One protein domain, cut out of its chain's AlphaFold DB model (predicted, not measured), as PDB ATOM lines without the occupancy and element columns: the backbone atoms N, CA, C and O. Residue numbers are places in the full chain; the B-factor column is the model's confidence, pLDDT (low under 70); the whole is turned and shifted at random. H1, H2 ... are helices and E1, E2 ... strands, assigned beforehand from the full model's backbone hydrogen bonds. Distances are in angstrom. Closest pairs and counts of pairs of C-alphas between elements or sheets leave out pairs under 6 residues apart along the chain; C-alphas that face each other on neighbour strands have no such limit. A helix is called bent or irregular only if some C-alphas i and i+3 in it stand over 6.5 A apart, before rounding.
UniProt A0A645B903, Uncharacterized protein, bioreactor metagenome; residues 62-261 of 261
ATOM      1  N   VAL A  62     121.076 161.566 170.272       97.44
ATOM      2  CA  VAL A  62     120.643 161.955 168.928       97.44
ATOM      3  C   VAL A  62     119.305 162.660 169.065       97.44
ATOM      4  O   VAL A  62     118.410 162.141 169.731       97.44
ATOM      5  N   TYR A  63     119.163 163.821 168.444       95.81
ATOM      6  CA  TYR A  63     117.913 164.571 168.453       95.81
ATOM      7  C   TYR A  63     117.636 165.170 167.081       95.81
ATOM      8  O   TYR A  63     118.550 165.460 166.305       95.81
ATOM      9  N   GLU A  64     116.353 165.329 166.782       95.81
ATOM     10  CA  GLU A  64     115.893 165.912 165.532       95.81
ATOM     11  C   GLU A  64     115.928 167.440 165.596       95.81
ATOM     12  O   GLU A  64     115.622 168.063 166.617       95.81
ATOM     13  N   LYS A  65     116.288 168.052 164.476       94.81
ATOM     14  CA  LYS A  65     116.260 169.487 164.250       94.81
ATOM     15  C   LYS A  65     115.725 169.765 162.856       94.81
ATOM     16  O   LYS A  65     115.850 168.945 161.958       94.81
ATOM     17  N   LEU A  66     115.180 170.959 162.668       92.50
ATOM     18  CA  LEU A  66     114.754 171.439 161.360       92.50
ATOM     19  C   LEU A  66     115.860 172.267 160.703       92.50
ATOM     20  O   LEU A  66     116.501 173.115 161.338       92.50
ATOM     21  N   LEU A  67     116.099 171.996 159.426       90.19
ATOM     22  CA  LEU A  67     116.931 172.796 158.545       90.19
ATOM     23  C   LEU A  67     116.027 173.543 157.567       90.19
ATOM     24  O   LEU A  67     115.474 172.932 156.659       90.19
ATOM     25  N   THR A  68     115.926 174.860 157.729       89.69
ATOM     26  CA  THR A  68     115.207 175.712 156.780       89.69
ATOM     27  C   THR A  68     116.060 175.955 155.539       89.69
ATOM     28  O   THR A  68     117.192 176.447 155.642       89.69
ATOM     29  N   ILE A  69     115.511 175.629 154.374       85.50
ATOM     30  CA  ILE A  69     116.093 175.878 153.056       85.50
ATOM     31  C   ILE A  69     115.189 176.848 152.311       85.50
ATOM     32  O   ILE A  69     113.970 176.735 152.381       85.50
ATOM     33  N   THR A  70     115.789 177.810 151.615       83.19
ATOM     34  CA  THR A  70     115.074 178.769 150.770       83.19
ATOM     35  C   THR A  70     115.376 178.446 149.315       83.19
ATOM     36  O   THR A  70     116.547 178.386 148.940       83.19
ATOM     37  N   ASP A  71     114.335 178.228 148.517       78.00
ATOM     38  CA  ASP A  71     114.468 178.033 147.077       78.00
ATOM     39  C   ASP A  71     114.739 179.360 146.346       78.00
ATOM     40  O   ASP A  71     114.653 180.453 146.914       78.00
ATOM     41  N   ASN A  72     115.059 179.285 145.054       71.19
ATOM     42  CA  ASN A  72     115.299 180.479 144.239       71.19
ATOM     43  C   ASN A  72     114.039 181.322 143.980       71.19
ATOM     44  O   ASN A  72     114.150 182.489 143.595       71.19
ATOM     45  N   GLY A  73     112.850 180.760 144.209       75.88
ATOM     46  CA  GLY A  73     111.587 181.496 144.235       75.88
ATOM     47  C   GLY A  73     111.405 182.334 145.505       75.88
ATOM     48  O   GLY A  73     110.506 183.175 145.555       75.88
ATOM     49  N   GLY A  74     112.274 182.151 146.506       80.44
ATOM     50  CA  GLY A  74     112.216 182.808 147.807       80.44
ATOM     51  C   GLY A  74     111.285 182.115 148.805       80.44
ATOM     52  O   GLY A  74     111.108 182.626 149.914       80.44
ATOM     53  N   GLU A  75     110.695 180.972 148.448       83.50
ATOM     54  CA  GLU A  75     109.897 180.171 149.371       83.50
ATOM     55  C   GLU A  75     110.820 179.318 150.240       83.50
ATOM     56  O   GLU A  75     111.869 178.852 149.801       83.50
ATOM     57  N   SER A  76     110.463 179.164 151.515       87.62
ATOM     58  CA  SER A  76     111.263 178.406 152.475       87.62
ATOM     59  C   SER A  76     110.510 177.187 152.971       87.62
ATOM     60  O   SER A  76     109.308 177.267 153.218       87.62
ATOM     61  N   PHE A  77     111.239 176.093 153.149       85.75
ATOM     62  CA  PHE A  77     110.731 174.833 153.666       85.75
ATOM     63  C   PHE A  77     111.704 174.218 154.667       85.75
ATOM     64  O   PHE A  77     112.906 174.491 154.633       85.75
ATOM     65  N   ASP A  78     111.168 173.408 155.576       88.31
ATOM     66  CA  ASP A  78     111.922 172.795 156.662       88.31
ATOM     67  C   ASP A  78     112.157 171.314 156.385       88.31
ATOM     68  O   ASP A  78     111.230 170.563 156.092       88.31
ATOM     69  N   ILE A  79     113.411 170.887 156.526       88.31
ATOM     70  CA  ILE A  79     113.811 169.489 156.379       88.31
ATOM     71  C   ILE A  79     114.239 168.962 157.749       88.31
ATOM     72  O   ILE A  79     115.167 169.527 158.348       88.31
ATOM     73  N   PRO A  80     113.601 167.899 158.265       91.44
ATOM     74  CA  PRO A  80     114.036 167.266 159.500       91.44
ATOM     75  C   PRO A  80     115.384 166.572 159.303       91.44
ATOM     76  O   PRO A  80     115.642 165.919 158.292       91.44
ATOM     77  N   TYR A  81     116.261 166.713 160.290       93.75
ATOM     78  CA  TYR A  81     117.540 166.023 160.334       93.75
ATOM     79  C   TYR A  81     118.012 165.745 161.746       93.75
ATOM     80  O   TYR A  81     117.655 166.451 162.684       93.75
ATOM     81  N   PHE A  82     118.884 164.752 161.892       96.62
ATOM     82  CA  PHE A  82     119.476 164.434 163.184       96.62
ATOM     83  C   PHE A  82     120.795 165.166 163.436       96.62
ATOM     84  O   PHE A  82     121.626 165.342 162.542       96.62
ATOM     85  N   GLN A  83     120.992 165.542 164.697       97.00
ATOM     86  CA  GLN A  83     122.243 166.034 165.265       97.00
ATOM     87  C   GLN A  83     122.610 165.211 166.503       97.00
ATOM     88  O   GLN A  83     121.749 164.583 167.121       97.00
ATOM     89  N   VAL A  84     123.890 165.230 166.864       98.00
ATOM     90  CA  VAL A  84     124.401 164.676 168.118       98.00
ATOM     91  C   VAL A  84     124.598 165.777 169.161       98.00
ATOM     92  O   VAL A  84     124.911 166.916 168.809       98.00
ATOM     93  N   GLN A  85     124.419 165.439 170.437       97.00
ATOM     94  CA  GLN A  85     124.702 166.314 171.581       97.00
ATOM     95  C   GLN A  85     125.254 165.522 172.768       97.00
ATOM     96  O   GLN A  85     125.181 164.289 172.795       97.00
ATOM     97  N   ASN A  86     125.704 166.255 173.786       95.31
ATOM     98  CA  ASN A  86     126.201 165.737 175.061       95.31
ATOM     99  C   ASN A  86     127.473 164.887 174.916       95.31
ATOM    100  O   ASN A  86     127.717 163.996 175.726       95.31
ATOM    101  N   MET A  87     128.301 165.177 173.909       95.25
ATOM    102  CA  MET A  87     129.626 164.576 173.789       95.25
ATOM    103  C   MET A  87     130.637 165.308 174.680       95.25
ATOM    104  O   MET A  87     130.647 166.537 174.761       95.25
ATOM    105  N   ASP A  88     131.567 164.563 175.284       93.75
ATOM    106  CA  ASP A  88     132.687 165.144 176.045       93.75
ATOM    107  C   ASP A  88     133.552 166.098 175.197       93.75
ATOM    108  O   ASP A  88     134.078 167.096 175.694       93.75
ATOM    109  N   ASP A  89     133.755 165.756 173.920       95.38
ATOM    110  CA  ASP A  89     134.559 166.531 172.975       95.38
ATOM    111  C   ASP A  89     133.653 167.368 172.066       95.38
ATOM    112  O   ASP A  89     133.160 166.912 171.035       95.38
ATOM    113  N   ILE A  90     133.486 168.638 172.435       96.62
ATOM    114  CA  ILE A  90     132.684 169.621 171.695       96.62
ATOM    115  C   ILE A  90     133.228 169.857 170.272       96.62
ATOM    116  O   ILE A  90     132.474 170.201 169.361       96.62
ATOM    117  N   THR A  91     134.535 169.699 170.039       97.12
ATOM    118  CA  THR A  91     135.103 169.879 168.690       97.12
ATOM    119  C   THR A  91     134.679 168.732 167.785       97.12
ATOM    120  O   THR A  91     134.270 168.957 166.644       97.12
ATOM    121  N   LEU A  92     134.743 167.509 168.309       96.88
ATOM    122  CA  LEU A  92     134.271 166.308 167.633       96.88
ATOM    123  C   LEU A  92     132.756 166.355 167.390       96.88
ATOM    124  O   LEU A  92     132.320 166.093 166.271       96.88
ATOM    125  N   GLU A  93     131.978 166.781 168.388       97.94
ATOM    126  CA  GLU A  93     130.527 166.977 168.278       97.94
ATOM    127  C   GLU A  93     130.171 167.921 167.124       97.94
ATOM    128  O   GLU A  93     129.394 167.572 166.233       97.94
ATOM    129  N   ASN A  94     130.799 169.100 167.083       98.00
ATOM    130  CA  ASN A  94     130.585 170.076 166.014       98.00
ATOM    131  C   ASN A  94     130.976 169.518 164.643       98.00
ATOM    132  O   ASN A  94     130.268 169.740 163.662       98.00
ATOM    133  N   LYS A  95     132.082 168.771 164.565       98.00
ATOM    134  CA  LYS A  95     132.533 168.137 163.322       98.00
ATOM    135  C   LYS A  95     131.514 167.114 162.808       98.00
ATOM    136  O   LYS A  95     131.194 167.131 161.621       98.00
ATOM    137  N   ILE A  96     130.984 166.258 163.683       98.31
ATOM    138  CA  ILE A  96     129.937 165.280 163.346       98.31
ATOM    139  C   ILE A  96     128.669 166.002 162.889       98.31
ATOM    140  O   ILE A  96     128.125 165.684 161.833       98.31
ATOM    141  N   ASN A  97     128.233 167.017 163.634       98.06
ATOM    142  CA  ASN A  97     127.041 167.793 163.307       98.06
ATOM    143  C   ASN A  97     127.146 168.522 161.965       98.06
ATOM    144  O   ASN A  97     126.158 168.593 161.232       98.06
ATOM    145  N   GLU A  98     128.330 169.021 161.607       96.81
ATOM    146  CA  GLU A  98     128.574 169.588 160.282       96.81
ATOM    147  C   GLU A  98     128.537 168.519 159.183       96.81
ATOM    148  O   GLU A  98     127.959 168.772 158.131       96.81
ATOM    149  N   ILE A  99     129.058 167.307 159.411       96.25
ATOM    150  CA  ILE A  99     128.934 166.198 158.444       96.25
ATOM    151  C   ILE A  99     127.464 165.833 158.213       96.25
ATOM    152  O   ILE A  99     127.039 165.723 157.061       96.25
ATOM    153  N   LEU A 100     126.682 165.667 159.283       95.88
ATOM    154  CA  LEU A 100     125.260 165.315 159.201       95.88
ATOM    155  C   LEU A 100     124.468 166.389 158.444       95.88
ATOM    156  O   LEU A 100     123.733 166.085 157.506       95.88
ATOM    157  N   LYS A 101     124.690 167.660 158.790       93.94
ATOM    158  CA  LYS A 101     124.036 168.806 158.151       93.94
ATOM    159  C   LYS A 101     124.437 168.972 156.684       93.94
ATOM    160  O   LYS A 101     123.573 169.202 155.840       93.94
ATOM    161  N   ASN A 102     125.731 168.880 156.371       91.44
ATOM    162  CA  ASN A 102     126.225 169.066 155.005       91.44
ATOM    163  C   ASN A 102     125.841 167.900 154.097       91.44
ATOM    164  O   ASN A 102     125.562 168.137 152.927       91.44
ATOM    165  N   SER A 103     125.732 166.682 154.639       89.56
ATOM    166  CA  SER A 103     125.203 165.543 153.883       89.56
ATOM    167  C   SER A 103     123.820 165.876 153.329       89.56
ATOM    168  O   SER A 103     123.609 165.755 152.137       89.56
ATOM    169  N   ILE A 104     122.916 166.430 154.133       88.06
ATOM    170  CA  ILE A 104     121.559 166.757 153.668       88.06
ATOM    171  C   ILE A 104     121.566 167.936 152.710       88.06
ATOM    172  O   ILE A 104     120.939 167.882 151.660       88.06
ATOM    173  N   LYS A 105     122.324 168.993 153.025       85.69
ATOM    174  CA  LYS A 105     122.455 170.147 152.125       85.69
ATOM    175  C   LYS A 105     122.962 169.763 150.741       85.69
ATOM    176  O   LYS A 105     122.527 170.363 149.771       85.69
ATOM    177  N   SER A 106     123.844 168.768 150.655       78.75
ATOM    178  CA  SER A 106     124.370 168.278 149.377       78.75
ATOM    179  C   SER A 106     123.294 167.656 148.478       78.75
ATOM    180  O   SER A 106     123.517 167.460 147.287       78.75
ATOM    181  N   TRP A 107     122.125 167.335 149.040       75.81
ATOM    182  CA  TRP A 107     121.025 166.700 148.323       75.81
ATOM    183  C   TRP A 107     119.936 167.689 147.930       75.81
ATOM    184  O   TRP A 107     119.183 167.430 146.995       75.81
ATOM    185  N   VAL A 108     119.846 168.803 148.655       73.25
ATOM    186  CA  VAL A 108     118.745 169.750 148.541       73.25
ATOM    187  C   VAL A 108     119.140 170.867 147.586       73.25
ATOM    188  O   VAL A 108     119.985 171.704 147.896       73.25
ATOM    189  N   THR A 109     118.498 170.881 146.426       67.00
ATOM    190  CA  THR A 109     118.607 171.930 145.410       67.00
ATOM    191  C   THR A 109     117.312 172.741 145.320       67.00
ATOM    192  O   THR A 109     116.411 172.627 146.150       67.00
ATOM    193  N   GLU A 110     117.211 173.607 144.319       61.09
ATOM    194  CA  GLU A 110     116.088 174.532 144.137       61.09
ATOM    195  C   GLU A 110     114.751 173.820 143.872       61.09
ATOM    196  O   GLU A 110     113.695 174.348 144.211       61.09
ATOM    197  N   GLU A 111     114.784 172.599 143.330       64.44
ATOM    198  CA  GLU A 111     113.591 171.804 142.997       64.44
ATOM    199  C   GLU A 111     113.259 170.742 144.058       64.44
ATOM    200  O   GLU A 111     112.373 169.901 143.885       64.44
ATOM    201  N   CYS A 112     113.959 170.771 145.191       70.06
ATOM    202  CA  CYS A 112     113.953 169.714 146.194       70.06
ATOM    203  C   CYS A 112     112.841 169.813 147.243       70.06
ATOM    204  O   CYS A 112     112.986 169.234 148.312       70.06
ATOM    205  N   ARG A 113     111.699 170.459 146.964       73.38
ATOM    206  CA  ARG A 113     110.546 170.458 147.901       73.38
ATOM    207  C   ARG A 113     110.068 169.052 148.251       73.38
ATOM    208  O   ARG A 113     109.569 168.797 149.338       73.38
ATOM    209  N   TRP A 114     110.273 168.103 147.342       75.19
ATOM    210  CA  TRP A 114     110.008 166.692 147.596       75.19
ATOM    211  C   TRP A 114     110.864 166.097 148.734       75.19
ATOM    212  O   TRP A 114     110.509 165.031 149.229       75.19
ATOM    213  N   PHE A 115     111.934 166.764 149.196       76.44
ATOM    214  CA  PHE A 115     112.661 166.382 150.415       76.44
ATOM    215  C   PHE A 115     111.855 166.577 151.697       76.44
ATOM    216  O   PHE A 115     112.154 165.903 152.674       76.44
ATOM    217  N   GLU A 116     110.821 167.423 151.717       75.88
ATOM    218  CA  GLU A 116     109.918 167.524 152.876       75.88
ATOM    219  C   GLU A 116     109.233 166.181 153.183       75.88
ATOM    220  O   GLU A 116     108.864 165.908 154.323       75.88
ATOM    221  N   ALA A 117     109.091 165.318 152.170       81.19
ATOM    222  CA  ALA A 117     108.551 163.975 152.338       81.19
ATOM    223  C   ALA A 117     109.559 162.989 152.955       81.19
ATOM    224  O   ALA A 117     109.145 161.922 153.406       81.19
ATOM    225  N   PHE A 118     110.859 163.311 152.986       84.88
ATOM    226  CA  PHE A 118     111.866 162.421 153.559       84.88
ATOM    227  C   PHE A 118     111.786 162.428 155.086       84.88
ATOM    228  O   PHE A 118     111.994 163.451 155.735       84.88
ATOM    229  N   GLN A 119     111.542 161.254 155.654       90.62
ATOM    230  CA  GLN A 119     111.550 161.021 157.090       90.62
ATOM    231  C   GLN A 119     112.909 160.432 157.496       90.62
ATOM    232  O   GLN A 119     113.296 159.381 156.970       90.62
ATOM    233  N   PRO A 120     113.673 161.096 158.381       94.12
ATOM    234  CA  PRO A 120     114.922 160.553 158.888       94.12
ATOM    235  C   PRO A 120     114.660 159.480 159.946       94.12
ATOM    236  O   PRO A 120     113.873 159.664 160.870       94.12
ATOM    237  N   GLU A 121     115.408 158.385 159.879       96.44
ATOM    238  CA  GLU A 121     115.373 157.312 160.869       96.44
ATOM    239  C   GLU A 121     116.793 156.945 161.313       96.44
ATOM    240  O   GLU A 121     117.691 156.757 160.490       96.44
ATOM    241  N   VAL A 122     117.011 156.818 162.625       97.75
ATOM    242  CA  VAL A 122     118.266 156.287 163.173       97.75
ATOM    243  C   VAL A 122     118.257 154.765 163.036       97.75
ATOM    244  O   VAL A 122     117.546 154.082 163.765       97.75
ATOM    245  N   LYS A 123     119.078 154.235 162.125       97.75
ATOM    246  CA  LYS A 123     119.224 152.791 161.879       97.75
ATOM    247  C   LYS A 123     120.228 152.123 162.820       97.75
ATOM    248  O   LYS A 123     120.047 150.969 163.198       97.75
ATOM    249  N   LEU A 124     121.259 152.862 163.238       97.62
ATOM    250  CA  LEU A 124     122.210 152.427 164.261       97.62
ATOM    251  C   LEU A 124     122.675 153.612 165.105       97.62
ATOM    252  O   LEU A 124     123.113 154.628 164.568       97.62
ATOM    253  N   LYS A 125     122.659 153.436 166.428       96.50
ATOM    254  CA  LYS A 125     123.334 154.299 167.403       96.50
ATOM    255  C   LYS A 125     124.237 153.428 168.266       96.50
ATOM    256  O   LYS A 125     123.754 152.601 169.031       96.50
ATOM    257  N   SER A 126     125.541 153.627 168.162       94.81
ATOM    258  CA  SER A 126     126.548 152.912 168.949       94.81
ATOM    259  C   SER A 126     127.680 153.861 169.319       94.81
ATOM    260  O   SER A 126     127.798 154.933 168.740       94.81
ATOM    261  N   SER A 127     128.566 153.462 170.229       92.25
ATOM    262  CA  SER A 127     129.754 154.261 170.562       92.25
ATOM    263  C   SER A 127     130.761 154.402 169.411       92.25
ATOM    264  O   SER A 127     131.725 155.153 169.538       92.25
ATOM    265  N   GLU A 128     130.585 153.649 168.321       93.44
ATOM    266  CA  GLU A 128     131.482 153.663 167.161       93.44
ATOM    267  C   GLU A 128     130.868 154.373 165.960       93.44
ATOM    268  O   GLU A 128     131.522 155.211 165.344       93.44
ATOM    269  N   TYR A 129     129.609 154.070 165.650       96.38
ATOM    270  CA  TYR A 129     128.917 154.564 164.467       96.38
ATOM    271  C   TYR A 129     127.523 155.095 164.792       96.38
ATOM    272  O   TYR A 129     126.776 154.502 165.578       96.38
ATOM    273  N   LEU A 130     127.159 156.167 164.089       98.00
ATOM    274  CA  LEU A 130     125.786 156.621 163.903       98.00
ATOM    275  C   LEU A 130     125.421 156.425 162.437       98.00
ATOM    276  O   LEU A 130     126.082 156.990 161.566       98.00
ATOM    277  N   SER A 131     124.368 155.657 162.183       98.12
ATOM    278  CA  SER A 131     123.815 155.452 160.849       98.12
ATOM    279  C   SER A 131     122.374 155.934 160.810       98.12
ATOM    280  O   SER A 131     121.541 155.495 161.601       98.12
ATOM    281  N   ILE A 132     122.081 156.832 159.880       97.81
ATOM    282  CA  ILE A 132     120.772 157.440 159.652       97.81
ATOM    283  C   ILE A 132     120.363 157.118 158.223       97.81
ATOM    284  O   ILE A 132     121.198 157.207 157.328       97.81
ATOM    285  N   CYS A 133     119.100 156.787 157.983       95.62
ATOM    286  CA  CYS A 133     118.578 156.764 156.625       95.62
ATOM    287  C   CYS A 133     117.377 157.692 156.484       95.62
ATOM    288  O   CYS A 133     116.515 157.733 157.354       95.62
ATOM    289  N   TYR A 134     117.366 158.463 155.403       93.19
ATOM    290  CA  TYR A 134     116.273 159.341 155.028       93.19
ATOM    291  C   TYR A 134     115.453 158.613 153.970       93.19
ATOM    292  O   TYR A 134     116.003 158.268 152.920       93.19
ATOM    293  N   THR A 135     114.161 158.418 154.226       91.62
ATOM    294  CA  THR A 135     113.259 157.684 153.329       91.62
ATOM    295  C   THR A 135     112.072 158.547 152.931       91.62
ATOM    296  O   THR A 135     111.421 159.126 153.796       91.62
ATOM    297  N   ALA A 136     111.757 158.601 151.639       88.38
ATOM    298  CA  ALA A 136     110.475 159.092 151.142       88.38
ATOM    299  C   ALA A 136     109.748 157.987 150.385       88.38
ATOM    300  O   ALA A 136     110.300 157.409 149.446       88.38
ATOM    301  N   GLU A 137     108.504 157.740 150.771       86.81
ATOM    302  CA  GLU A 137     107.613 156.809 150.091       86.81
ATOM    303  C   GLU A 137     106.699 157.573 149.133       86.81
ATOM    304  O   GLU A 137     106.166 158.636 149.462       86.81
ATOM    305  N   TRP A 138     106.508 157.025 147.938       80.81
ATOM    306  CA  TRP A 138     105.639 157.588 146.919       80.81
ATOM    307  C   TRP A 138     104.553 156.588 146.568       80.81
ATOM    308  O   TRP A 138     104.837 155.468 146.136       80.81
ATOM    309  N   GLU A 139     103.303 157.020 146.728       78.75
ATOM    310  CA  GLU A 139     102.149 156.228 146.322       78.75
ATOM    311  C   GLU A 139     102.227 155.896 144.835       78.75
ATOM    312  O   GLU A 139     102.470 156.766 143.987       78.75
ATOM    313  N   ASN A 140     102.014 154.622 144.510       71.56
ATOM    314  CA  ASN A 140     102.012 154.208 143.123       71.56
ATOM    315  C   ASN A 140     100.806 154.834 142.399       71.56
ATOM    316  O   ASN A 140      99.662 154.591 142.792       71.56
ATOM    317  N   PRO A 141     101.008 155.577 141.294       72.94
ATOM    318  CA  PRO A 141      99.901 156.211 140.579       72.94
ATOM    319  C   PRO A 141      98.918 155.198 139.969       72.94
ATOM    320  O   PRO A 141      97.820 155.581 139.568       72.94
ATOM    321  N   ASN A 142      99.288 153.914 139.893       75.81
ATOM    322  CA  ASN A 142      98.427 152.838 139.406       75.81
ATOM    323  C   ASN A 142      97.477 152.263 140.486       75.81
ATOM    324  O   ASN A 142      96.679 151.377 140.171       75.81
ATOM    325  N   GLY A 143      97.519 152.778 141.722       74.12
ATOM    326  CA  GLY A 143      96.593 152.461 142.818       74.12
ATOM    327  C   GLY A 143      97.035 151.313 143.737       74.12
ATOM    328  O   GLY A 143      98.069 150.689 143.516       74.12
ATOM    329  N   ASP A 144      96.196 151.011 144.736       68.00
ATOM    330  CA  ASP A 144      96.438 150.138 145.910       68.00
ATOM    331  C   ASP A 144      96.921 148.696 145.625       68.00
ATOM    332  O   ASP A 144      97.237 147.947 146.550       68.00
ATOM    333  N   GLY A 145      96.947 148.266 144.361       65.88
ATOM    334  CA  GLY A 145      97.451 146.955 143.934       65.88
ATOM    335  C   GLY A 145      98.911 146.948 143.473       65.88
ATOM    336  O   GLY A 145      99.423 145.881 143.136       65.88
ATOM    337  N   PHE A 146      99.562 148.110 143.419       66.81
ATOM    338  CA  PHE A 146     100.953 148.260 142.999       66.81
ATOM    339  C   PHE A 146     101.808 148.771 144.155       66.81
ATOM    340  O   PHE A 146     101.363 149.581 144.961       66.81
ATOM    341  N   GLU A 147     103.049 148.299 144.221       68.88
ATOM    342  CA  GLU A 147     103.971 148.684 145.286       68.88
ATOM    343  C   GLU A 147     104.369 150.156 145.159       68.88
ATOM    344  O   GLU A 147     104.634 150.654 144.057       68.88
ATOM    345  N   ASN A 148     104.384 150.842 146.300       77.06
ATOM    346  CA  ASN A 148     104.926 152.187 146.419       77.06
ATOM    347  C   ASN A 148     106.413 152.162 146.071       77.06
ATOM    348  O   ASN A 148     107.108 151.185 146.350       77.06
ATOM    349  N   THR A 149     106.903 153.244 145.476       80.00
ATOM    350  CA  THR A 149     108.342 153.409 145.272       80.00
ATOM    351  C   THR A 149     108.932 154.164 146.445       80.00
ATOM    352  O   THR A 149     108.313 155.083 146.987       80.00
ATOM    353  N   VAL A 150     110.145 153.794 146.837       86.94
ATOM    354  CA  VAL A 150     110.859 154.471 147.916       86.94
ATOM    355  C   VAL A 150     112.099 155.166 147.382       86.94
ATOM    356  O   VAL A 150     112.765 154.694 146.472       86.94
ATOM    357  N   SER A 151     112.430 156.326 147.925       88.62
ATOM    358  CA  SER A 151     113.728 156.966 147.709       88.62
ATOM    359  C   SER A 151     114.456 157.006 149.034       88.62
ATOM    360  O   SER A 151     113.888 157.447 150.031       88.62
ATOM    361  N   ARG A 152     115.690 156.501 149.055       91.31
ATOM    362  CA  ARG A 152     116.439 156.272 150.289       91.31
ATOM    363  C   ARG A 152     117.846 156.809 150.145       91.31
ATOM    364  O   ARG A 152     118.563 156.458 149.215       91.31
ATOM    365  N   VAL A 153     118.235 157.669 151.076       91.38
ATOM    366  CA  VAL A 153     119.589 158.209 151.136       91.38
ATOM    367  C   VAL A 153     120.080 158.095 152.561       91.38
ATOM    368  O   VAL A 153     119.478 158.640 153.483       91.38
ATOM    369  N   CYS A 154     121.182 157.383 152.753       95.06
ATOM    370  CA  CYS A 154     121.656 157.052 154.079       95.06
ATOM    371  C   CYS A 154     123.026 157.681 154.388       95.06
ATOM    372  O   CYS A 154     123.883 157.883 153.518       95.06
ATOM    373  N   VAL A 155     123.223 158.021 155.664       96.56
ATOM    374  CA  VAL A 155     124.414 158.659 156.222       96.56
ATOM    375  C   VAL A 155     124.924 157.907 157.443       96.56
ATOM    376  O   VAL A 155     124.270 157.870 158.476       96.56
ATOM    377  N   THR A 156     126.143 157.395 157.329       97.81
ATOM    378  CA  THR A 156     126.936 156.764 158.383       97.81
ATOM    379  C   THR A 156     128.130 157.645 158.736       97.81
ATOM    380  O   THR A 156     128.866 158.098 157.850       97.81
ATOM    381  N   VAL A 157     128.332 157.879 160.030       98.06
ATOM    382  CA  VAL A 157     129.447 158.650 160.591       98.06
ATOM    383  C   VAL A 157     130.166 157.806 161.643       98.06
ATOM    384  O   VAL A 157     129.512 157.246 162.522       98.06
ATOM    385  N   ASP A 158     131.500 157.737 161.578       97.38
ATOM    386  CA  ASP A 158     132.328 157.244 162.684       97.38
ATOM    387  C   ASP A 158     132.339 158.313 163.781       97.38
ATOM    388  O   ASP A 158     132.845 159.425 163.588       97.38
ATOM    389  N   ILE A 159     131.747 157.975 164.922       96.94
ATOM    390  CA  ILE A 159     131.551 158.860 166.070       96.94
ATOM    391  C   ILE A 159     132.861 159.153 166.799       96.94
ATOM    392  O   ILE A 159     132.996 160.210 167.408       96.94
ATOM    393  N   ARG A 160     133.854 158.267 166.716       94.19
ATOM    394  CA  ARG A 160     135.144 158.431 167.401       94.19
ATOM    395  C   ARG A 160     136.039 159.413 166.657       94.19
ATOM    396  O   ARG A 160     136.769 160.179 167.277       94.19
ATOM    397  N   GLU A 161     135.984 159.390 165.328       94.44
ATOM    398  CA  GLU A 161     136.855 160.206 164.473       94.44
ATOM    399  C   GLU A 161     136.150 161.417 163.851       94.44
ATOM    400  O   GLU A 161     136.802 162.320 163.300       94.44
ATOM    401  N   GLY A 162     134.818 161.436 163.899       96.31
ATOM    402  CA  GLY A 162     133.988 162.434 163.241       96.31
ATOM    403  C   GLY A 162     134.247 162.422 161.745       96.31
ATOM    404  O   GLY A 162     134.669 163.433 161.182       96.31
ATOM    405  N   LYS A 163     134.107 161.255 161.118       96.94
ATOM    406  CA  LYS A 163     134.325 161.061 159.679       96.94
ATOM    407  C   LYS A 163     133.091 160.450 159.044       96.94
ATOM    408  O   LYS A 163     132.483 159.548 159.610       96.94
ATOM    409  N   ARG A 164     132.747 160.929 157.849       96.25
ATOM    410  CA  ARG A 164     131.782 160.251 156.985       96.25
ATOM    411  C   ARG A 164     132.372 158.903 156.585       96.25
ATOM    412  O   ARG A 164     133.534 158.862 156.194       96.25
ATOM    413  N   VAL A 165     131.570 157.853 156.698       96.75
ATOM    414  CA  VAL A 165     131.932 156.502 156.270       96.75
ATOM    415  C   VAL A 165     131.196 156.182 154.974       96.75
ATOM    416  O   VAL A 165     130.006 156.500 154.846       96.75
ATOM    417  N   TYR A 166     131.908 155.559 154.045       96.25
ATOM    418  CA  TYR A 166     131.445 155.089 152.745       96.25
ATOM    419  C   TYR A 166     131.470 153.559 152.674       96.25
ATOM    420  O   TYR A 166     132.098 152.900 153.501       96.25
ATOM    421  N   LEU A 167     130.766 152.965 151.707       95.31
ATOM    422  CA  LEU A 167     130.655 151.507 151.623       95.31
ATOM    423  C   LEU A 167     132.029 150.831 151.461       95.31
ATOM    424  O   LEU A 167     132.326 149.864 152.164       95.31
ATOM    425  N   ASN A 168     132.887 151.364 150.592       93.06
ATOM    426  CA  ASN A 168     134.249 150.870 150.378       93.06
ATOM    427  C   ASN A 168     135.164 150.942 151.616       93.06
ATOM    428  O   ASN A 168     136.160 150.219 151.656       93.06
ATOM    429  N   ASP A 169     134.830 151.729 152.645       92.94
ATOM    430  CA  ASP A 169     135.615 151.783 153.881       92.94
ATOM    431  C   ASP A 169     135.558 150.451 154.656       92.94
ATOM    432  O   ASP A 169     136.515 150.106 155.348       92.94
ATOM    433  N   PHE A 170     134.485 149.661 154.510       90.00
ATOM    434  CA  PHE A 170     134.297 148.381 155.218       90.00
ATOM    435  C   PHE A 170     135.026 147.192 154.579       90.00
ATOM    436  O   PHE A 170     135.150 146.125 155.193       90.00
ATOM    437  N   PHE A 171     135.522 147.349 153.352       88.31
ATOM    438  CA  PHE A 171     136.076 146.246 152.574       88.31
ATOM    439  C   PHE A 171     137.555 146.453 152.260       88.31
ATOM    440  O   PHE A 171     138.077 147.561 152.147       88.31
ATOM    441  N   ASP A 172     138.271 145.339 152.115       83.56
ATOM    442  CA  ASP A 172     139.691 145.369 151.771       83.56
ATOM    443  C   ASP A 172     139.940 146.002 150.395       83.56
ATOM    444  O   ASP A 172     140.927 146.725 150.218       83.56
ATOM    445  N   SER A 173     139.034 145.714 149.458       84.50
ATOM    446  CA  SER A 173     139.062 146.108 148.054       84.50
ATOM    447  C   SER A 173     137.673 146.001 147.420       84.50
ATOM    448  O   SER A 173     136.870 145.153 147.822       84.50
ATOM    449  N   ASP A 174     137.451 146.735 146.328       86.31
ATOM    450  CA  ASP A 174     136.231 146.639 145.511       86.31
ATOM    451  C   ASP A 174     135.992 145.209 145.005       86.31
ATOM    452  O   ASP A 174     134.874 144.709 144.977       86.31
ATOM    453  N   SER A 175     137.068 144.478 144.699       87.38
ATOM    454  CA  SER A 175     136.981 143.072 144.289       87.38
ATOM    455  C   SER A 175     136.437 142.138 145.376       87.38
ATOM    456  O   SER A 175     135.946 141.057 145.053       87.38
ATOM    457  N   THR A 176     136.543 142.519 146.652       87.38
ATOM    458  CA  THR A 176     136.011 141.737 147.772       87.38
ATOM    459  C   THR A 176     134.507 141.924 147.866       87.38
ATOM    460  O   THR A 176     133.777 140.935 147.822       87.38
ATOM    461  N   ILE A 177     134.039 143.173 147.908       90.06
ATOM    462  CA  ILE A 177     132.605 143.473 147.947       90.06
ATOM    463  C   ILE A 177     131.896 143.000 146.676       90.06
ATOM    464  O   ILE A 177     130.857 142.361 146.774       90.06
ATOM    465  N   ARG A 178     132.499 143.165 145.495       92.12
ATOM    466  CA  ARG A 178     131.953 142.655 144.230       92.12
ATOM    467  C   ARG A 178     131.636 141.162 144.291       92.12
ATOM    468  O   ARG A 178     130.531 140.757 143.963       92.12
ATOM    469  N   LYS A 179     132.565 140.347 144.805       87.56
ATOM    470  CA  LYS A 179     132.344 138.899 144.977       87.56
ATOM    471  C   LYS A 179     131.234 138.574 145.972       87.56
ATOM    472  O   LYS A 179     130.643 137.503 145.863       87.56
ATOM    473  N   VAL A 180     131.024 139.426 146.976       87.69
ATOM    474  CA  VAL A 180     129.914 139.286 147.927       87.69
ATOM    475  C   VAL A 180     128.595 139.592 147.219       87.69
ATOM    476  O   VAL A 180     127.677 138.785 147.313       87.69
ATOM    477  N   LEU A 181     128.535 140.679 146.445       90.31
ATOM    478  CA  LEU A 181     127.353 141.089 145.680       90.31
ATOM    479  C   LEU A 181     126.966 140.057 144.606       90.31
ATOM    480  O   LEU A 181     125.826 139.615 144.580       90.31
ATOM    481  N   GLU A 182     127.915 139.587 143.790       87.75
ATOM    482  CA  GLU A 182     127.667 138.579 142.736       87.75
ATOM    483  C   GLU A 182     127.156 137.237 143.290       87.75
ATOM    484  O   GLU A 182     126.512 136.457 142.587       87.75
ATOM    485  N   LYS A 183     127.488 136.926 144.548       83.31
ATOM    486  CA  LYS A 183     127.061 135.697 145.229       83.31
ATOM    487  C   LYS A 183     125.852 135.900 146.122       83.31
ATOM    488  O   LYS A 183     125.395 134.920 146.711       83.31
ATOM    489  N   TYR A 184     125.372 137.132 146.256       82.81
ATOM    490  CA  TYR A 184     124.240 137.435 147.102       82.81
ATOM    491  C   TYR A 184     123.002 136.743 146.532       82.81
ATOM    492  O   TYR A 184     122.448 137.136 145.507       82.81
ATOM    493  N   SER A 185     122.616 135.645 147.174       68.19
ATOM    494  CA  SER A 185     121.406 134.903 146.860       68.19
ATOM    495  C   SER A 185     120.324 135.336 147.829       68.19
ATOM    496  O   SER A 185     120.476 135.176 149.039       68.19
ATOM    497  N   TYR A 186     119.241 135.871 147.290       65.69
ATOM    498  CA  TYR A 186     118.100 136.295 148.077       65.69
ATOM    499  C   TYR A 186     117.377 135.098 148.700       65.69
ATOM    500  O   TYR A 186     117.185 134.071 148.051       65.69
ATOM    501  N   ASP A 187     116.888 135.271 149.926       56.41
ATOM    502  CA  ASP A 187     115.955 134.327 150.558       56.41
ATOM    503  C   ASP A 187     114.532 134.412 149.956       56.41
ATOM    504  O   ASP A 187     113.632 133.680 150.371       56.41
ATOM    505  N   SER A 188     114.300 135.299 148.975       52.06
ATOM    506  CA  SER A 188     113.001 135.492 148.320       52.06
ATOM    507  C   SER A 188     113.082 135.322 146.798       52.06
ATOM    508  O   SER A 188     114.054 135.724 146.164       52.06
ATOM    509  N   GLU A 189     112.026 134.760 146.202       53.03
ATOM    510  CA  GLU A 189     111.916 134.467 144.761       53.03
ATOM    511  C   GLU A 189     111.846 135.720 143.858       53.03
ATOM    512  O   GLU A 189     111.785 135.593 142.635       53.03
ATOM    513  N   PHE A 190     111.825 136.925 144.435       55.38
ATOM    514  CA  PHE A 190     111.490 138.163 143.721       55.38
ATOM    515  C   PHE A 190     112.682 139.041 143.370       55.38
ATOM    516  O   PHE A 190     112.551 139.921 142.522       55.38
ATOM    517  N   ALA A 191     113.825 138.823 144.004       61.56
ATOM    518  CA  ALA A 191     114.940 139.732 143.863       61.56
ATOM    519  C   ALA A 191     115.927 139.239 142.798       61.56
ATOM    520  O   ALA A 191     116.323 138.070 142.734       61.56
ATOM    521  N   THR A 192     116.251 140.150 141.885       71.50
ATOM    522  CA  THR A 192     117.015 139.840 140.673       71.50
ATOM    523  C   THR A 192     118.489 139.610 141.002       71.50
ATOM    524  O   THR A 192     119.055 140.422 141.735       71.50
ATOM    525  N   PRO A 193     119.126 138.550 140.458       83.00
ATOM    526  CA  PRO A 193     120.560 138.333 140.620       83.00
ATOM    527  C   PRO A 193     121.365 139.567 140.215       83.00
ATOM    528  O   PRO A 193     121.041 140.210 139.218       83.00
ATOM    529  N   ILE A 194     122.419 139.853 140.973       88.69
ATOM    530  CA  ILE A 194     123.298 140.997 140.736       88.69
ATOM    531  C   ILE A 194     124.399 140.568 139.768       88.69
ATOM    532  O   ILE A 194     125.186 139.667 140.070       88.69
ATOM    533  N   ASP A 195     124.445 141.202 138.599       90.00
ATOM    534  CA  ASP A 195     125.543 141.016 137.656       90.00
ATOM    535  C   ASP A 195     126.747 141.917 137.982       90.00
ATOM    536  O   ASP A 195     126.733 142.720 138.915       90.00
ATOM    537  N   LEU A 196     127.828 141.752 137.220       90.31
ATOM    538  CA  LEU A 196     129.076 142.481 137.432       90.31
ATOM    539  C   LEU A 196     128.923 144.001 137.259       90.31
ATOM    540  O   LEU A 196     129.537 144.762 138.003       90.31
ATOM    541  N   GLU A 197     128.147 144.437 136.267       93.06
ATOM    542  CA  GLU A 197     127.965 145.860 135.964       93.06
ATOM    543  C   GLU A 197     127.149 146.532 137.068       93.06
ATOM    544  O   GLU A 197     127.483 147.621 137.535       93.06
ATOM    545  N   GLU A 198     126.111 145.850 137.540       92.31
ATOM    546  CA  GLU A 198     125.328 146.301 138.674       92.31
ATOM    547  C   GLU A 198     126.119 146.287 139.982       92.31
ATOM    548  O   GLU A 198     126.016 147.245 140.746       92.31
ATOM    549  N   ALA A 199     126.926 145.256 140.242       93.94
ATOM    550  CA  ALA A 199     127.787 145.225 141.419       93.94
ATOM    551  C   ALA A 199     128.727 146.438 141.448       93.94
ATOM    552  O   ALA A 199     128.839 147.095 142.482       93.94
ATOM    553  N   ASP A 200     129.356 146.768 140.316       94.62
ATOM    554  CA  ASP A 200     130.245 147.928 140.205       94.62
ATOM    555  C   ASP A 200     129.490 149.243 140.406       94.62
ATOM    556  O   ASP A 200     129.928 150.084 141.188       94.62
ATOM    557  N   ARG A 201     128.297 149.378 139.815       94.56
ATOM    558  CA  ARG A 201     127.430 150.538 140.045       94.56
ATOM    559  C   ARG A 201     127.064 150.699 141.524       94.56
ATOM    560  O   ARG A 201     127.172 151.800 142.056       94.56
ATOM    561  N   ILE A 202     126.669 149.616 142.199       95.12
ATOM    562  CA  ILE A 202     126.326 149.631 143.629       95.12
ATOM    563  C   ILE A 202     127.523 150.088 144.468       95.12
ATOM    564  O   ILE A 202     127.367 150.948 145.338       95.12
ATOM    565  N   ILE A 203     128.707 149.517 144.217       95.50
ATOM    566  CA  ILE A 203     129.938 149.848 144.944       95.50
ATOM    567  C   ILE A 203     130.271 151.322 144.756       95.50
ATOM    568  O   ILE A 203     130.479 152.016 145.751       95.50
ATOM    569  N   ASP A 204     130.284 151.795 143.511       95.25
ATOM    570  CA  ASP A 204     130.642 153.169 143.179       95.25
ATOM    571  C   ASP A 204     129.665 154.143 143.838       95.25
ATOM    572  O   ASP A 204     130.069 155.029 144.594       95.25
ATOM    573  N   GLU A 205     128.364 153.955 143.610       95.19
ATOM    574  CA  GLU A 205     127.327 154.847 144.111       95.19
ATOM    575  C   GLU A 205     127.303 154.883 145.641       95.19
ATOM    576  O   GLU A 205     127.345 155.964 146.232       95.19
ATOM    577  N   ALA A 206     127.250 153.735 146.320       95.69
ATOM    578  CA  ALA A 206     127.187 153.701 147.782       95.69
ATOM    579  C   ALA A 206     128.514 154.112 148.458       95.69
ATOM    580  O   ALA A 206     128.538 154.369 149.666       95.69
ATOM    581  N   SER A 207     129.602 154.231 147.687       95.81
ATOM    582  CA  SER A 207     130.908 154.708 148.160       95.81
ATOM    583  C   SER A 207     131.189 156.189 147.891       95.81
ATOM    584  O   SER A 207     132.315 156.641 148.091       95.81
ATOM    585  N   MET A 208     130.192 156.965 147.460       93.69
ATOM    586  CA  MET A 208     130.359 158.396 147.201       93.69
ATOM    587  C   MET A 208     129.265 159.250 147.834       93.69
ATOM    588  O   MET A 208     128.181 158.775 148.195       93.69
ATOM    589  N   SER A 209     129.554 160.546 147.973       91.56
ATOM    590  CA  SER A 209     128.535 161.514 148.352       91.56
ATOM    591  C   SER A 209     127.505 161.669 147.226       91.56
ATOM    592  O   SER A 209     127.743 161.332 146.068       91.56
ATOM    593  N   VAL A 210     126.323 162.175 147.557       89.88
ATOM    594  CA  VAL A 210     125.301 162.475 146.544       89.88
ATOM    595  C   VAL A 210     125.723 163.651 145.657       89.88
ATOM    596  O   VAL A 210     125.396 163.650 144.476       89.88
ATOM    597  N   GLU A 211     126.479 164.614 146.192       89.25
ATOM    598  CA  GLU A 211     127.074 165.696 145.397       89.25
ATOM    599  C   GLU A 211     128.006 165.134 144.320       89.25
ATOM    600  O   GLU A 211     127.837 165.452 143.144       89.25
ATOM    601  N   ASP A 212     128.913 164.226 144.698       92.19
ATOM    602  CA  ASP A 212     129.810 163.560 143.748       92.19
ATOM    603  C   ASP A 212     129.032 162.716 142.731       92.19
ATOM    604  O   ASP A 212     129.357 162.716 141.544       92.19
ATOM    605  N   TYR A 213     127.971 162.030 143.165       93.00
ATOM    606  CA  TYR A 213     127.095 161.256 142.282       93.00
ATOM    607  C   TYR A 213     126.441 162.132 141.207       93.00
ATOM    608  O   TYR A 213     126.536 161.826 140.016       93.00
ATOM    609  N   PHE A 214     125.833 163.254 141.600       90.50
ATOM    610  CA  PHE A 214     125.226 164.182 140.649       90.50
ATOM    611  C   PHE A 214     126.260 164.856 139.753       90.50
ATOM    612  O   PHE A 214     126.032 164.973 138.548       90.50
ATOM    613  N   TYR A 215     127.416 165.232 140.303       90.75
ATOM    614  CA  TYR A 215     128.527 165.756 139.516       90.75
ATOM    615  C   TYR A 215     128.963 164.753 138.439       90.75
ATOM    616  O   TYR A 215     129.060 165.110 137.263       90.75
ATOM    617  N   ASN A 216     129.148 163.483 138.807       92.62
ATOM    618  CA  ASN A 216     129.553 162.427 137.883       92.62
ATOM    619  C   ASN A 216     128.522 162.209 136.772       92.62
ATOM    620  O   ASN A 216     128.903 162.173 135.600       92.62
ATOM    621  N   ILE A 217     127.231 162.140 137.109       92.31
ATOM    622  CA  ILE A 217     126.173 161.964 136.106       92.31
ATOM    623  C   ILE A 217     126.062 163.190 135.204       92.31
ATOM    624  O   ILE A 217     125.905 163.011 133.999       92.31
ATOM    625  N   SER A 218     126.223 164.411 135.730       91.69
ATOM    626  CA  SER A 218     126.112 165.653 134.945       91.69
ATOM    627  C   SER A 218     127.094 165.730 133.769       91.69
ATOM    628  O   SER A 218     126.815 166.374 132.759       91.69
ATOM    629  N   ASN A 219     128.221 165.012 133.859       91.56
ATOM    630  CA  ASN A 219     129.187 164.886 132.767       91.56
ATOM    631  C   ASN A 219     128.662 164.049 131.586       91.56
ATOM    632  O   ASN A 219     129.209 164.128 130.485       91.56
ATOM    633  N   SER A 220     127.635 163.229 131.817       91.69
ATOM    634  CA  SER A 220     127.039 162.306 130.842       91.69
ATOM    635  C   SER A 220     125.593 162.652 130.478       91.69
ATOM    636  O   SER A 220     125.207 162.467 129.324       91.69
ATOM    637  N   ASP A 221     124.824 163.209 131.415       93.00
ATOM    638  CA  ASP A 221     123.466 163.699 131.209       93.00
ATOM    639  C   ASP A 221     123.338 165.146 131.725       93.00
ATOM    640  O   ASP A 221     123.273 165.370 132.938       93.00
ATOM    641  N   PRO A 222     123.268 166.148 130.828       88.50
ATOM    642  CA  PRO A 222     123.122 167.545 131.226       88.50
ATOM    643  C   PRO A 222     121.767 167.855 131.881       88.50
ATOM    644  O   PRO A 222     121.634 168.919 132.480       88.50
ATOM    645  N   LEU A 223     120.775 166.960 131.781       89.06
ATOM    646  CA  LEU A 223     119.445 167.123 132.379       89.06
ATOM    647  C   LEU A 223     119.353 166.535 133.794       89.06
ATOM    648  O   LEU A 223     118.280 166.544 134.388       89.06
ATOM    649  N   VAL A 224     120.451 166.022 134.363       88.69
ATOM    650  CA  VAL A 224     120.421 165.369 135.682       88.69
ATOM    651  C   VAL A 224     119.806 166.253 136.774       88.69
ATOM    652  O   VAL A 224     119.069 165.754 137.625       88.69
ATOM    653  N   TYR A 225     120.053 167.565 136.718       84.62
ATOM    654  CA  TYR A 225     119.526 168.522 137.688       84.62
ATOM    655  C   TYR A 225     118.027 168.809 137.502       84.62
ATOM    656  O   TYR A 225     117.357 169.087 138.490       84.62
ATOM    657  N   ASP A 226     117.486 168.617 136.295       84.06
ATOM    658  CA  ASP A 226     116.043 168.715 136.016       84.06
ATOM    659  C   ASP A 226     115.288 167.441 136.460       84.06
ATOM    660  O   ASP A 226     114.067 167.428 136.608       84.06
ATOM    661  N   PHE A 227     116.008 166.328 136.661       85.81
ATOM    662  CA  PHE A 227     115.438 165.016 136.998       85.81
ATOM    663  C   PHE A 227     116.044 164.397 138.263       85.81
ATOM    664  O   PHE A 227     116.029 163.173 138.425       85.81
ATOM    665  N   MET A 228     116.541 165.218 139.195       84.19
ATOM    666  CA  MET A 228     117.261 164.738 140.384       84.19
ATOM    667  C   MET A 228     116.484 163.694 141.182       84.19
ATOM    668  O   MET A 228     117.071 162.711 141.630       84.19
ATOM    669  N   LYS A 229     115.162 163.866 141.315       81.56
ATOM    670  CA  LYS A 229     114.286 162.911 142.011       81.56
ATOM    671  C   LYS A 229     114.384 161.496 141.420       81.56
ATOM    672  O   LYS A 229     114.459 160.523 142.162       81.56
ATOM    673  N   SER A 230     114.408 161.378 140.097       85.31
ATOM    674  CA  SER A 230     114.497 160.083 139.405       85.31
ATOM    675  C   SER A 230     115.876 159.441 139.549       85.31
ATOM    676  O   SER A 230     116.000 158.220 139.560       85.31
ATOM    677  N   TYR A 231     116.922 160.261 139.632       89.19
ATOM    678  CA  TYR A 231     118.295 159.791 139.799       89.19
ATOM    679  C   TYR A 231     118.596 159.385 141.237       89.19
ATOM    680  O   TYR A 231     119.292 158.393 141.452       89.19
ATOM    681  N   ILE A 232     118.068 160.117 142.221       87.38
ATOM    682  CA  ILE A 232     118.263 159.790 143.632       87.38
ATOM    683  C   ILE A 232     117.468 158.547 144.043       87.38
ATOM    684  O   ILE A 232     117.968 157.782 144.859       87.38
ATOM    685  N   SER A 233     116.279 158.299 143.466       86.12
ATOM    686  CA  SER A 233     115.463 157.114 143.797       86.12
ATOM    687  C   SER A 233     116.149 155.800 143.419       86.12
ATOM    688  O   SER A 233     115.904 154.765 144.033       86.12
ATOM    689  N   LYS A 234     117.042 155.855 142.427       88.94
ATOM    690  CA  LYS A 234     117.800 154.709 141.915       88.94
ATOM    691  C   LYS A 234     119.211 154.609 142.473       88.94
ATOM    692  O   LYS A 234     119.862 153.596 142.250       88.94
ATOM    693  N   LYS A 235     119.685 155.654 143.152       91.75
ATOM    694  CA  LYS A 235     121.046 155.713 143.669       91.75
ATOM    695  C   LYS A 235     121.206 154.707 144.806       91.75
ATOM    696  O   LYS A 235     120.499 154.784 145.811       91.75
ATOM    697  N   SER A 236     122.222 153.859 144.711       95.25
ATOM    698  CA  SER A 236     122.581 152.962 145.803       95.25
ATOM    699  C   SER A 236     123.085 153.746 147.024       95.25
ATOM    700  O   SER A 236     123.823 154.738 146.917       95.25
ATOM    701  N   SER A 237     122.699 153.298 148.213       95.44
ATOM    702  CA  SER A 237     123.157 153.834 149.498       95.44
ATOM    703  C   SER A 237     123.361 152.692 150.485       95.44
ATOM    704  O   SER A 237     123.116 151.533 150.158       95.44
ATOM    705  N   PHE A 238     123.845 152.989 151.685       96.62
ATOM    706  CA  PHE A 238     123.977 151.970 152.715       96.62
ATOM    707  C   PHE A 238     123.776 152.551 154.108       96.62
ATOM    708  O   PHE A 238     124.086 153.714 154.372       96.62
ATOM    709  N   TYR A 239     123.313 151.705 155.012       97.25
ATOM    710  CA  TYR A 239     123.264 151.996 156.430       97.25
ATOM    711  C   TYR A 239     123.743 150.792 157.229       97.25
ATOM    712  O   TYR A 239     123.731 149.652 156.767       97.25
ATOM    713  N   LEU A 240     124.174 151.063 158.452       97.38
ATOM    714  CA  LEU A 240     124.407 150.027 159.441       97.38
ATOM    715  C   LEU A 240     123.142 149.838 160.275       97.38
ATOM    716  O   LEU A 240     122.474 150.807 160.640       97.38
ATOM    717  N   GLN A 241     122.855 148.586 160.589       94.38
ATOM    718  CA  GLN A 241     121.877 148.134 161.571       94.38
ATOM    719  C   GLN A 241     122.557 147.033 162.399       94.38
ATOM    720  O   GLN A 241     123.582 146.515 161.981       94.38
ATOM    721  N   GLU A 242     122.063 146.708 163.589       87.88
ATOM    722  CA  GLU A 242     122.669 145.716 164.499       87.88
ATOM    723  C   GLU A 242     123.288 144.491 163.781       87.88
ATOM    724  O   GLU A 242     122.566 143.671 163.213       87.88
ATOM    725  N   ASN A 243     124.627 144.384 163.808       88.12
ATOM    726  CA  ASN A 243     125.452 143.342 163.161       88.12
ATOM    727  C   ASN A 243     125.214 143.144 161.647       88.12
ATOM    728  O   ASN A 243     125.502 142.081 161.098       88.12
ATOM    729  N   LYS A 244     124.643 144.144 160.970       92.75
ATOM    730  CA  LYS A 244     124.277 144.100 159.555       92.75
ATOM    731  C   LYS A 244     124.640 145.379 158.829       92.75
ATOM    732  O   LYS A 244     124.363 146.492 159.281       92.75
ATOM    733  N   LEU A 245     125.233 145.221 157.657       95.12
ATOM    734  CA  LEU A 245     125.388 146.277 156.674       95.12
ATOM    735  C   LEU A 245     124.276 146.081 155.653       95.12
ATOM    736  O   LEU A 245     124.187 145.024 155.027       95.12
ATOM    737  N   VAL A 246     123.422 147.088 155.505       95.12
ATOM    738  CA  VAL A 246     122.315 147.063 154.552       95.12
ATOM    739  C   VAL A 246     122.621 148.013 153.411       95.12
ATOM    740  O   VAL A 246     122.854 149.198 153.643       95.12
ATOM    741  N   ILE A 247     122.616 147.505 152.183       95.31
ATOM    742  CA  ILE A 247     122.752 148.310 150.968       95.31
ATOM    743  C   ILE A 247     121.359 148.489 150.371       95.31
ATOM    744  O   ILE A 247     120.707 147.509 150.003       95.31
ATOM    745  N   THR A 248     120.917 149.739 150.258       93.75
ATOM    746  CA  THR A 248     119.683 150.092 149.557       93.75
ATOM    747  C   THR A 248     119.987 150.114 148.066       93.75
ATOM    748  O   THR A 248     120.738 150.980 147.612       93.75
ATOM    749  N   ARG A 249     119.458 149.147 147.315       88.62
ATOM    750  CA  ARG A 249     119.842 148.922 145.912       88.62
ATOM    751  C   ARG A 249     119.149 149.873 144.938       88.62
ATOM    752  O   ARG A 249     119.771 150.346 143.995       88.62
ATOM    753  N   ASN A 250     117.856 150.109 145.133       86.25
ATOM    754  CA  ASN A 250     117.019 150.909 144.240       86.25
ATOM    755  C   ASN A 250     115.731 151.353 144.972       86.25
ATOM    756  O   ASN A 250     115.661 151.347 146.205       86.25
ATOM    757  N   GLU A 251     114.701 151.716 144.211       86.12
ATOM    758  CA  GLU A 251     113.404 152.171 144.716       86.12
ATOM    759  C   GLU A 251     112.468 151.071 145.252       86.12
ATOM    760  O   GLU A 251     111.357 151.376 145.681       86.12
ATOM    761  N   ASN A 252     112.912 149.812 145.247       84.69
ATOM    762  CA  ASN A 252     112.217 148.644 145.775       84.69
ATOM    763  C   ASN A 252     112.989 148.067 146.974       84.69
ATOM    764  O   ASN A 252     114.082 147.522 146.837       84.69
ATOM    765  N   GLU A 253     112.399 148.139 148.167       85.06
ATOM    766  CA  GLU A 253     113.035 147.655 149.403       85.06
ATOM    767  C   GLU A 253     113.320 146.152 149.396       85.06
ATOM    768  O   GLU A 253     114.217 145.687 150.096       85.06
ATOM    769  N   ARG A 254     112.589 145.369 148.594       82.88
ATOM    770  CA  ARG A 254     112.815 143.920 148.490       82.88
ATOM    771  C   ARG A 254     114.130 143.565 147.807       82.88
ATOM    772  O   ARG A 254     114.590 142.436 147.956       82.88
ATOM    773  N   ASP A 255     114.709 144.511 147.076       86.31
ATOM    774  CA  ASP A 255     115.981 144.329 146.386       86.31
ATOM    775  C   ASP A 255     117.188 144.656 147.286       86.31
ATOM    776  O   ASP A 255     118.333 144.495 146.850       86.31
ATOM    777  N   ASP A 256     116.950 145.085 148.533       90.19
ATOM    778  CA  ASP A 256     117.992 145.394 149.510       90.19
ATOM    779  C   ASP A 256     118.893 144.201 149.816       90.19
ATOM    780  O   ASP A 256     118.483 143.038 149.840       90.19
ATOM    781  N   ILE A 257     120.150 144.528 150.101       91.00
ATOM    782  CA  ILE A 257     121.206 143.554 150.340       91.00
ATOM    783  C   ILE A 257     121.603 143.637 151.805       91.00
ATOM    784  O   ILE A 257     122.071 144.675 152.270       91.00
ATOM    785  N   PHE A 258     121.448 142.528 152.518       91.19
ATOM    786  CA  PHE A 258     121.762 142.399 153.938       91.19
ATOM    787  C   PHE A 258     123.030 141.568 154.115       91.19
ATOM    788  O   PHE A 258     123.025 140.370 153.838       91.19
ATOM    789  N   LEU A 259     124.106 142.197 154.582       88.81
ATOM    790  CA  LEU A 259     125.395 141.554 154.823       88.81
ATOM    791  C   LEU A 259     125.675 141.505 156.325       88.81
ATOM    792  O   LEU A 259     125.735 142.551 156.968       88.81
ATOM    793  N   ASP A 260     125.862 140.310 156.878       85.06
ATOM    794  CA  ASP A 260     126.276 140.148 158.277       85.06
ATOM    795  C   ASP A 260     127.766 140.517 158.441       85.06
ATOM    796  O   ASP A 260     128.586 140.145 157.589       85.06
ATOM    797  N   TYR A 261     128.121 141.225 159.523       71.94
ATOM    798  CA  TYR A 261     129.511 141.547 159.889       71.94
ATOM    799  C   TYR A 261     129.773 141.471 161.397       71.94
ATOM    800  O   TYR A 261     128.821 141.658 162.189       71.94
TER     801      TYR A 261
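Overview. This is residues 62 to 261 of the 261 residues of an uncharacterized protein of bioreactor metagenome (UniProt A0A645B903). You are looking at a strongly twisted sheet, E3 E4 E5 E6, in the middle of the domain, with the bent hairpin E1 E2 and H1 side by side over one of its faces. On its other side, edge strand E7 of a small sheet, E7 E8 E9, packs on E5 and E4, and E8 and E9 reach away from there; H3, H4 and H5 gather beside this small sheet. The printed part has 200 residues, with seven named helices and nine named strands in the order E1 E2 H1 H2 E3 E4 E5 E6 H3 H4 H5 H6 H7 E7 E8 E9; each sheet is antiparallel, and the class is mixed, helices and strands. The whole is compact, with a radius of gyration of the C-alphas of 17.2 A and spans of 44 by 41 by 37 A.

Along the chain. Find C-alpha 62 at (120.643, 161.955, 168.928); from there E1 runs 25.4 A to residue 70. E2, residues 76 to 85, is 26.3 A long and bends by 54 degrees at residue 82. H1, residues 90 to 105, covers 22.1 A, and H2 is residues 112 to 117. Next come E3, residues 119 to 125, 17.0 A; E4, residues 129 to 138, 29.3 A; E5, which begins at C-alpha 149, (108.342, 153.409, 145.272), and runs 29.9 A to residue 158; and E6, residues 163 to 165. The helices that follow are H3, residues 167 to 170; H4, 174 to 182; H5, 196 to 206, 15.4 A; H6, 210 to 218; and H7, 228 to 234. E7 is residues 237 to 241, E8 is 244 to 248, and E9, from 257, ends at C-alpha 260, (126.276, 140.148, 158.277).

Arrangement. Start at hairpin E1 and E2, where N 65 and O 81 are 2.8 A apart, within hydrogen-bond range. This pair and the sheet E3 E4 E5 E6 form a sandwich, two sheets face to face, the parts that face each other 11.2 A centre to centre. H1 is on the four-stranded sheet at a height over the sheet of 9.4 A and runs along the strands, at 21 degrees to E5 on the local plane. H1, H2 and H7 are on the same face, giving two layers, helices on one face of a sheet. The four strands form a meander, each strand the antiparallel neighbour of the one before: look for N 121 and O 133 at 2.8 A between E3 and E4, N 155 and O 132 at 2.7 A between E4 and E5, and N 158 and O 163 at 2.8 A between E5 and E6, each within hydrogen-bond range. The closest C-alphas of E5 and E7 are those of Cys 154 and Phe 238, 5.8 A apart. E7, E8 and E9 form a second meander, with N 239 and O 246 at 2.9 A and N 245 and O 259 at 2.8 A within hydrogen-bond range. H3 and H5 only graze this sheet. H4 and H5 touch, their closest C-alphas being Arg 178 and Ala 199 at 5.6 A, at a steep tilt of 62 degrees, opposite ways. H6 and H7 are close but not clearly touching, about perpendicular at 74 degrees. In H1, H4, H5 and H6 every O i to N i+4 pair is within hydrogen-bond range; H7 has 2 of 3, H2 has 0 of 2 but 3 of 3 O i to N i+3 pairs, and H3 is too short for an i+4 pair.

Size, cuts and confidence. The C-alphas farthest apart, those of Asp 88 and Asn 142, are 51.6 A apart. The printed part has no cut and ends at residue 261, the chain's last. The link from H4 to H5, residues 183 to 195, is long, and residues 141 to 146 and 218 to 223 stand free. Mean pLDDT of the printed part is 88.0; residues 109 to 111, 144 to 147 and 185 to 191 are under 70.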